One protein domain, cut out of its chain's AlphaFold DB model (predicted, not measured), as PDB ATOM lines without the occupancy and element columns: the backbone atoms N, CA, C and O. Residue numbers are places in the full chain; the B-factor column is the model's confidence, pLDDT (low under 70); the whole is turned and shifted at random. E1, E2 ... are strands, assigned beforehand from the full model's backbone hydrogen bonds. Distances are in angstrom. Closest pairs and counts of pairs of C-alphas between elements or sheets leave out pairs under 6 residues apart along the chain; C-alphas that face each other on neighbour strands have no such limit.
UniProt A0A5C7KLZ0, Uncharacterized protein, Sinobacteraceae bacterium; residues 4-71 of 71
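What this domain is: This is residues 4 to 71 of the 71 residues of an uncharacterized protein of Sinobacteraceae bacterium (UniProt A0A5C7KLZ0). There is little regular structure: a head of loops with strands E1 and E6, and a long, thin arm, E2 beside E5, then hairpin E3 and E4. The printed part has 68 residues, no named helix and six strands in antiparallel pairs; the class is all strand, with 23 residues in named elements. It is extended, radius of gyration of the C-alphas 18.2 A, spanning 54 by 28 by 15 A.

Where its parts are: Find C-alpha 4 at (-42.513, 8.546, -1.206), where E1, residues 4 to 7, begins. Then come E2, 24 to 27; E3, 30 to 32; E4, 38 to 41; E5, 45 to 48; and E6, 66 to 69, ending at (-43.428, 6.225, 3.508).

How they stand to each other: E1 and E6 are antiparallel at 140 degrees, N 4 and O 69 2.9 A apart. Between E2 and E5, look at N 25 and O 47, 2.9 A; in hairpin E3 and E4, N 31 and O 40, 2.8 A.

The domain as a whole: Links E1 to E2 and E5 to E6 are long; residue 71 is under 70 in pLDDT.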
ATOM      1  N   THR A   4     -41.477   8.068  -0.277       91.12
ATOM      2  CA  THR A   4     -42.513   8.546  -1.206       91.12
ATOM      3  C   THR A   4     -43.717   9.076  -0.433       91.12
ATOM      4  O   THR A   4     -44.168   8.453   0.524       91.12
ATOM      5  N   LEU A   5     -44.270  10.222  -0.847       93.38
ATOM      6  CA  LEU A   5     -45.512  10.749  -0.275       93.38
ATOM      7  C   LEU A   5     -46.706   9.889  -0.708       93.38
ATOM      8  O   LEU A   5     -47.017   9.808  -1.895       93.38
ATOM      9  N   GLN A   6     -47.406   9.303   0.256       95.94
ATOM     10  CA  GLN A   6     -48.581   8.466   0.022       95.94
ATOM     11  C   GLN A   6     -49.770   8.943   0.851       95.94
ATOM     12  O   GLN A   6     -49.603   9.447   1.960       95.94
ATOM     13  N   GLN A   7     -50.981   8.770   0.314       96.44
ATOM     14  CA  GLN A   7     -52.201   8.929   1.099       96.44
ATOM     15  C   GLN A   7     -52.347   7.715   2.018       96.44
ATOM     16  O   GLN A   7     -52.642   6.623   1.545       96.44
ATOM     17  N   VAL A   8     -52.149   7.910   3.320       96.75
ATOM     18  CA  VAL A   8     -52.136   6.819   4.309       96.75
ATOM     19  C   VAL A   8     -53.495   6.586   4.972       96.75
ATOM     20  O   VAL A   8     -53.703   5.557   5.606       96.75
ATOM     21  N   THR A   9     -54.444   7.519   4.829       96.94
ATOM     22  CA  THR A   9     -55.823   7.366   5.329       96.94
ATOM     23  C   THR A   9     -56.867   7.862   4.315       96.94
ATOM     24  O   THR A   9     -56.585   8.793   3.548       96.94
ATOM     25  N   PRO A  10     -58.084   7.277   4.275       97.25
ATOM     26  CA  PRO A  10     -59.151   7.720   3.375       97.25
ATOM     27  C   PRO A  10     -59.537   9.177   3.634       97.25
ATOM     28  O   PRO A  10     -59.593   9.605   4.784       97.25
ATOM     29  N   CYS A  11     -59.843   9.946   2.588       97.75
ATOM     30  CA  CYS A  11     -60.215  11.355   2.734       97.75
ATOM     31  C   CYS A  11     -61.377  11.527   3.724       97.75
ATOM     32  O   CYS A  11     -62.436  10.942   3.526       97.75
ATOM     33  N   ARG A  12     -61.244  12.409   4.723       96.50
ATOM     34  CA  ARG A  12     -62.285  12.615   5.758       96.50
ATOM     35  C   ARG A  12     -63.652  13.055   5.218       96.50
ATOM     36  O   ARG A  12     -64.642  12.970   5.937       96.50
ATOM     37  N   LYS A  13     -63.721  13.568   3.982       96.94
ATOM     38  CA  LYS A  13     -64.971  14.049   3.377       96.94
ATOM     39  C   LYS A  13     -65.652  13.033   2.460       96.94
ATOM     40  O   LYS A  13     -66.866  12.894   2.556       96.94
ATOM     41  N   CYS A  14     -64.914  12.381   1.559       97.12
ATOM     42  CA  CYS A  14     -65.479  11.389   0.629       97.12
ATOM     43  C   CYS A  14     -65.197   9.934   1.030       97.12
ATOM     44  O   CYS A  14     -65.648   9.022   0.349       97.12
ATOM     45  N   ASN A  15     -64.454   9.724   2.119       96.88
ATOM     46  CA  ASN A  15     -64.066   8.427   2.666       96.88
ATOM     47  C   ASN A  15     -63.331   7.511   1.669       96.88
ATOM     48  O   ASN A  15     -63.446   6.292   1.735       96.88
ATOM     49  N   SER A  16     -62.575   8.103   0.737       95.94
ATOM     50  CA  SER A  16     -61.909   7.387  -0.357       95.94
ATOM     51  C   SER A  16     -60.385   7.547  -0.335       95.94
ATOM     52  O   SER A  16     -59.858   8.621  -0.014       95.94
ATOM     53  N   LEU A  17     -59.677   6.482  -0.722       96.62
ATOM     54  CA  LEU A  17     -58.244   6.463  -1.051       96.62
ATOM     55  C   LEU A  17     -58.040   6.722  -2.555       96.62
ATOM     56  O   LEU A  17     -57.408   5.951  -3.267       96.62
ATOM     57  N   SER A  18     -58.623   7.808  -3.057       95.38
ATOM     58  CA  SER A  18     -58.617   8.151  -4.485       95.38
ATOM     59  C   SER A  18     -57.343   8.862  -4.959       95.38
ATOM     60  O   SER A  18     -57.288   9.319  -6.098       95.38
ATOM     61  N   GLY A  19     -56.359   9.056  -4.081       96.06
ATOM     62  CA  GLY A  19     -55.169   9.850  -4.359       96.06
ATOM     63  C   GLY A  19     -55.351  11.347  -4.097       96.06
ATOM     64  O   GLY A  19     -56.407  11.836  -3.667       96.06
ATOM     65  N   TRP A  20     -54.273  12.087  -4.353       96.69
ATOM     66  CA  TRP A  20     -54.122  13.491  -3.983       96.69
ATOM     67  C   TRP A  20     -53.382  14.294  -5.057       96.69
ATOM     68  O   TRP A  20     -52.677  13.738  -5.896       96.69
ATOM     69  N   TYR A  21     -53.538  15.616  -5.023       95.25
ATOM     70  CA  TYR A  21     -52.815  16.540  -5.892       95.25
ATOM     71  C   TYR A  21     -52.327  17.775  -5.132       95.25
ATOM     72  O   TYR A  21     -52.831  18.129  -4.063       95.25
ATOM     73  N   GLU A  22     -51.352  18.460  -5.722       94.12
ATOM     74  CA  GLU A  22     -50.855  19.751  -5.253       94.12
ATOM     75  C   GLU A  22     -51.279  20.847  -6.220       94.12
ATOM     76  O   GLU A  22     -51.243  20.673  -7.441       94.12
ATOM     77  N   LYS A  23     -51.636  22.014  -5.686       91.06
ATOM     78  CA  LYS A  23     -51.871  23.185  -6.529       91.06
ATOM     79  C   LYS A  23     -50.530  23.740  -7.003       91.06
ATOM     80  O   LYS A  23     -49.607  23.924  -6.209       91.06
ATOM     81  N   ARG A  24     -50.426  24.019  -8.301       90.50
ATOM     82  CA  ARG A  24     -49.311  24.769  -8.893       90.50
ATOM     83  C   ARG A  24     -49.704  26.240  -8.999       90.50
ATOM     84  O   ARG A  24     -50.872  26.539  -9.232       90.50
ATOM     85  N   ILE A  25     -48.737  27.135  -8.831       91.00
ATOM     86  CA  ILE A  25     -48.909  28.578  -9.042       91.00
ATOM     87  C   ILE A  25     -47.911  29.065 -10.089       91.00
ATOM     88  O   ILE A  25     -46.834  28.487 -10.238       91.00
ATOM     89  N   CYS A  26     -48.263  30.131 -10.798       93.12
ATOM     90  CA  CYS A  26     -47.339  30.841 -11.670       93.12
ATOM     91  C   CYS A  26     -46.626  31.918 -10.854       93.12
ATOM     92  O   CYS A  26     -47.276  32.792 -10.284       93.12
ATOM     93  N   LYS A  27     -45.299  31.842 -10.779       92.31
ATOM     94  CA  LYS A  27     -44.455  32.856 -10.149       92.31
ATOM     95  C   LYS A  27     -43.716  33.627 -11.238       92.31
ATOM     96  O   LYS A  27     -43.170  33.020 -12.156       92.31
ATOM     97  N   TYR A  28     -43.687  34.942 -11.099       94.69
ATOM     98  CA  TYR A  28     -42.828  35.848 -11.851       94.69
ATOM     99  C   TYR A  28     -42.476  37.042 -10.956       94.69
ATOM    100  O   TYR A  28     -43.121  37.256  -9.925       94.69
ATOM    101  N   THR A  29     -41.433  37.775 -11.321       95.69
ATOM    102  CA  THR A  29     -41.019  39.014 -10.657       95.69
ATOM    103  C   THR A  29     -41.287  40.162 -11.611       95.69
ATOM    104  O   THR A  29     -40.893  40.069 -12.770       95.69
ATOM    105  N   GLN A  30     -41.941  41.214 -11.127       97.00
ATOM    106  CA  GLN A  30     -42.114  42.474 -11.845       97.00
ATOM    107  C   GLN A  30     -41.300  43.543 -11.121       97.00
ATOM    108  O   GLN A  30     -41.451  43.707  -9.909       97.00
ATOM    109  N   ILE A  31     -40.436  44.234 -11.854       97.31
ATOM    110  CA  ILE A  31     -39.588  45.304 -11.335       97.31
ATOM    111  C   ILE A  31     -40.135  46.632 -11.853       97.31
ATOM    112  O   ILE A  31     -40.488  46.758 -13.029       97.31
ATOM    113  N   PHE A  32     -40.207  47.608 -10.956       98.00
ATOM    114  CA  PHE A  32     -40.649  48.964 -11.245       98.00
ATOM    115  C   PHE A  32     -39.539  49.948 -10.891       98.00
ATOM    116  O   PHE A  32     -38.773  49.713  -9.949       98.00
ATOM    117  N   GLU A  33     -39.463  51.042 -11.633       97.94
ATOM    118  CA  GLU A  33     -38.614  52.178 -11.295       97.94
ATOM    119  C   GLU A  33     -39.215  52.987 -10.134       97.94
ATOM    120  O   GLU A  33     -40.360  52.791  -9.722       97.94
ATOM    121  N   ALA A  34     -38.442  53.934  -9.592       97.25
ATOM    122  CA  ALA A  34     -38.871  54.755  -8.457       97.25
ATOM    123  C   ALA A  34     -40.092  55.644  -8.765       97.25
ATOM    124  O   ALA A  34     -40.803  56.048  -7.846       97.25
ATOM    125  N   ASN A  35     -40.343  55.944 -10.042       97.69
ATOM    126  CA  ASN A  35     -41.515  56.692 -10.498       97.69
ATOM    127  C   ASN A  35     -42.768  55.806 -10.685       97.69
ATOM    128  O   ASN A  35     -43.846  56.340 -10.937       97.69
ATOM    129  N   GLY A  36     -42.639  54.483 -10.538       96.88
ATOM    130  CA  GLY A  36     -43.719  53.514 -10.709       96.88
ATOM    131  C   GLY A  36     -43.827  52.892 -12.104       96.88
ATOM    132  O   GLY A  36     -44.682  52.024 -12.291       96.88
ATOM    133  N   ASP A  37     -42.977  53.267 -13.061       97.88
ATOM    134  CA  ASP A  37     -42.984  52.676 -14.401       97.88
ATOM    135  C   ASP A  37     -42.389  51.263 -14.392       97.88
ATOM    136  O   ASP A  37     -41.478  50.942 -13.627       97.88
ATOM    137  N   ALA A  38     -42.919  50.383 -15.241       96.81
ATOM    138  CA  ALA A  38     -42.421  49.018 -15.371       96.81
ATOM    139  C   ALA A  38     -41.064  48.999 -16.098       96.81
ATOM    140  O   ALA A  38     -40.975  49.431 -17.244       96.81
ATOM    141  N   PHE A  39     -40.036  48.447 -15.446       96.81
ATOM    142  CA  PHE A  39     -38.667  48.369 -15.970       96.81
ATOM    143  C   PHE A  39     -38.354  47.006 -16.597       96.81
ATOM    144  O   PHE A  39     -37.848  46.925 -17.712       96.81
ATOM    145  N   ASP A  40     -38.651  45.927 -15.869       97.00
ATOM    146  CA  ASP A  40     -38.280  44.568 -16.266       97.00
ATOM    147  C   ASP A  40     -39.207  43.525 -15.625       97.00
ATOM    148  O   ASP A  40     -39.869  43.783 -14.610       97.00
ATOM    149  N   ALA A  41     -39.254  42.333 -16.214       95.94
ATOM    150  CA  ALA A  41     -40.002  41.202 -15.695       95.94
ATOM    151  C   ALA A  41     -39.302  39.868 -15.973       95.94
ATOM    152  O   ALA A  41     -38.804  39.600 -17.065       95.94
ATOM    153  N   SER A  42     -39.346  38.964 -14.993       95.31
ATOM    154  CA  SER A  42     -38.873  37.596 -15.200       95.31
ATOM    155  C   SER A  42     -39.884  36.767 -15.998       95.31
ATOM    156  O   SER A  42     -41.094  36.971 -15.901       95.31
ATOM    157  N   ASN A  43     -39.406  35.709 -16.655       96.12
ATOM    158  CA  ASN A  43     -40.285  34.698 -17.241       96.12
ATOM    159  C   ASN A  43     -41.218  34.069 -16.195       96.12
ATOM    160  O   ASN A  43     -40.859  33.882 -15.027       96.12
ATOM    161  N   MET A  44     -42.414  33.693 -16.646       95.31
ATOM    162  CA  MET A  44     -43.387  32.994 -15.821       95.31
ATOM    163  C   MET A  44     -42.968  31.535 -15.620       95.31
ATOM    164  O   MET A  44     -42.811  30.785 -16.583       95.31
ATOM    165  N   VAL A  45     -42.840  31.108 -14.363       94.25
ATOM    166  CA  VAL A  45     -42.491  29.726 -14.007       94.25
ATOM    167  C   VAL A  45     -43.576  29.083 -13.148       94.25
ATOM    168  O   VAL A  45     -44.112  29.695 -12.222       94.25
ATOM    169  N   ARG A  46     -43.913  27.819 -13.437       90.81
ATOM    170  CA  ARG A  46     -44.849  27.040 -12.613       90.81
ATOM    171  C   ARG A  46     -44.118  26.452 -11.412       90.81
ATOM    172  O   ARG A  46     -43.262  25.585 -11.561       90.81
ATOM    173  N   VAL A  47     -44.506  26.864 -10.213       91.00
ATOM    174  CA  VAL A  47     -43.941  26.381  -8.945       91.00
ATOM    175  C   VAL A  47     -45.017  25.726  -8.080       91.00
ATOM    176  O   VAL A  47     -46.208  25.753  -8.402       91.00
ATOM    177  N   ARG A  48     -44.609  25.068  -6.992       88.00
ATOM    178  CA  ARG A  48     -45.551  24.510  -6.010       88.00
ATOM    179  C   ARG A  48     -46.247  25.655  -5.270       88.00
ATOM    180  O   ARG A  48     -45.582  26.567  -4.793       88.00
ATOM    181  N   GLY A  49     -47.571  25.588  -5.155       80.12
ATOM    182  CA  GLY A  49     -48.407  26.589  -4.481       80.12
ATOM    183  C   GLY A  49     -48.422  26.498  -2.954       80.12
ATOM    184  O   GLY A  49     -49.291  27.092  -2.324       80.12
ATOM    185  N   GLY A  50     -47.518  25.716  -2.361       85.00
ATOM    186  CA  GLY A  50     -47.406  25.508  -0.918       85.00
ATOM    187  C   GLY A  50     -47.296  24.034  -0.525       85.00
ATOM    188  O   GLY A  50     -47.130  23.150  -1.366       85.00
ATOM    189  N   ALA A  51     -47.393  23.779   0.782       88.56
ATOM    190  CA  ALA A  51     -47.293  22.441   1.370       88.56
ATOM    191  C   ALA A  51     -48.623  21.663   1.385       88.56
ATOM    192  O   ALA A  51     -48.643  20.496   1.771       88.56
ATOM    193  N   ARG A  52     -49.734  22.302   0.988       94.50
ATOM    194  CA  ARG A  52     -51.075  21.713   1.065       94.50
ATOM    195  C   ARG A  52     -51.327  20.707  -0.053       94.50
ATOM    196  O   ARG A  52     -50.918  20.919  -1.198       94.50
ATOM    197  N   ARG A  53     -52.058  19.649   0.279       95.62
ATOM    198  CA  ARG A  53     -52.406  18.530  -0.600       95.62
ATOM    199  C   ARG A  53     -53.908  18.310  -0.552       95.62
ATOM    200  O   ARG A  53     -54.525  18.418   0.506       95.62
ATOM    201  N   PHE A  54     -54.498  18.035  -1.706       96.75
ATOM    202  CA  PHE A  54     -55.946  18.028  -1.880       96.75
ATOM    203  C   PHE A  54     -56.414  16.684  -2.427       96.75
ATOM    204  O   PHE A  54     -55.766  16.111  -3.298       96.75
ATOM    205  N   CYS A  55     -57.546  16.190  -1.934       97.75
ATOM    206  CA  CYS A  55     -58.173  14.969  -2.432       97.75
ATOM    207  C   CYS A  55     -58.603  15.152  -3.891       97.75
ATOM    208  O   CYS A  55     -59.250  16.149  -4.214       97.75
ATOM    209  N   VAL A  56     -58.308  14.180  -4.755       97.56
ATOM    210  CA  VAL A  56     -58.672  14.247  -6.183       97.56
ATOM    211  C   VAL A  56     -60.189  14.270  -6.403       97.56
ATOM    212  O   VAL A  56     -60.645  14.940  -7.320       97.56
ATOM    213  N   GLN A  57     -60.976  13.599  -5.557       96.81
ATOM    214  CA  GLN A  57     -62.431  13.520  -5.736       96.81
ATOM    215  C   GLN A  57     -63.198  14.725  -5.192       96.81
ATOM    216  O   GLN A  57     -64.076  15.253  -5.862       96.81
ATOM    217  N   CYS A  58     -62.925  15.130  -3.950       96.75
ATOM    218  CA  CYS A  58     -63.726  16.160  -3.277       96.75
ATOM    219  C   CYS A  58     -62.995  17.495  -3.098       96.75
ATOM    220  O   CYS A  58     -63.550  18.417  -2.499       96.75
ATOM    221  N   HIS A  59     -61.747  17.594  -3.573       96.44
ATOM    222  CA  HIS A  59     -60.907  18.799  -3.557       96.44
ATOM    223  C   HIS A  59     -60.665  19.409  -2.168       96.44
ATOM    224  O   HIS A  59     -60.174  20.536  -2.048       96.44
ATOM    225  N   ARG A  60     -60.994  18.675  -1.100       96.06
ATOM    226  CA  ARG A  60     -60.717  19.076   0.278       96.06
ATOM    227  C   ARG A  60     -59.253  18.866   0.608       96.06
ATOM    228  O   ARG A  60     -58.597  17.988   0.052       96.06
ATOM    229  N   ASP A  61     -58.772  19.698   1.517       96.50
ATOM    230  CA  ASP A  61     -57.451  19.538   2.101       96.50
ATOM    231  C   ASP A  61     -57.385  18.216   2.867       96.50
ATOM    232  O   ASP A  61     -58.255  17.939   3.695       96.50
ATOM    233  N   ILE A  62     -56.377  17.415   2.541       97.38
ATOM    234  CA  ILE A  62     -56.064  16.137   3.180       97.38
ATOM    235  C   ILE A  62     -54.568  16.053   3.508       97.38
ATOM    236  O   ILE A  62     -53.991  14.972   3.512       97.38
ATOM    237  N   THR A  63     -53.904  17.195   3.706       96.44
ATOM    238  CA  THR A  63     -52.444  17.284   3.887       96.44
ATOM    239  C   THR A  63     -51.939  16.404   5.022       96.44
ATOM    240  O   THR A  63     -50.914  15.751   4.871       96.44
ATOM    241  N   ASP A  64     -52.675  16.361   6.125       96.19
ATOM    242  CA  ASP A  64     -52.404  15.538   7.304       96.19
ATOM    243  C   ASP A  64     -52.639  14.033   7.070       96.19
ATOM    244  O   ASP A  64     -52.198  13.198   7.856       96.19
ATOM    245  N   GLN A  65     -53.311  13.681   5.972       97.19
ATOM    246  CA  GLN A  65     -53.568  12.310   5.532       97.19
ATOM    247  C   GLN A  65     -52.514  11.806   4.537       97.19
ATOM    248  O   GLN A  65     -52.617  10.666   4.074       97.19
ATOM    249  N   ILE A  66     -51.525  12.643   4.191       96.06
ATOM    250  CA  ILE A  66     -50.402  12.299   3.316       96.06
ATOM    251  C   ILE A  66     -49.117  12.234   4.143       96.06
ATOM    252  O   ILE A  66     -48.754  13.207   4.802       96.06
ATOM    253  N   GLN A  67     -48.398  11.115   4.075       95.50
ATOM    254  CA  GLN A  67     -47.146  10.915   4.813       95.50
ATOM    255  C   GLN A  67     -46.041  10.384   3.903       95.50
ATOM    256  O   GLN A  67     -46.309   9.786   2.863       95.50
ATOM    257  N   VAL A  68     -44.791  10.640   4.289       94.38
ATOM    258  CA  VAL A  68     -43.622  10.045   3.638       94.38
ATOM    259  C   VAL A  68     -43.494   8.611   4.135       94.38
ATOM    260  O   VAL A  68     -43.294   8.391   5.327       94.38
ATOM    261  N   VAL A  69     -43.603   7.651   3.225       92.06
ATOM    262  CA  VAL A  69     -43.428   6.225   3.508       92.06
ATOM    263  C   VAL A  69     -42.074   5.795   2.949       92.06
ATOM    264  O   VAL A  69     -41.767   6.071   1.787       92.06
ATOM    265  N   VAL A  70     -41.248   5.172   3.789       85.19
ATOM    266  CA  VAL A  70     -39.967   4.572   3.392       85.19
ATOM    267  C   VAL A  70     -40.240   3.119   3.011       85.19
ATOM    268  O   VAL A  70     -40.978   2.446   3.730       85.19
ATOM    269  N   ALA A  71     -39.718   2.688   1.861       66.56
ATOM    270  CA  ALA A  71     -39.825   1.306   1.394       66.56
ATOM    271  C   ALA A  71     -38.961   0.355   2.234       66.56
ATOM    272  O   ALA A  71     -37.878   0.798   2.684       66.56
TER     273      ALA A  71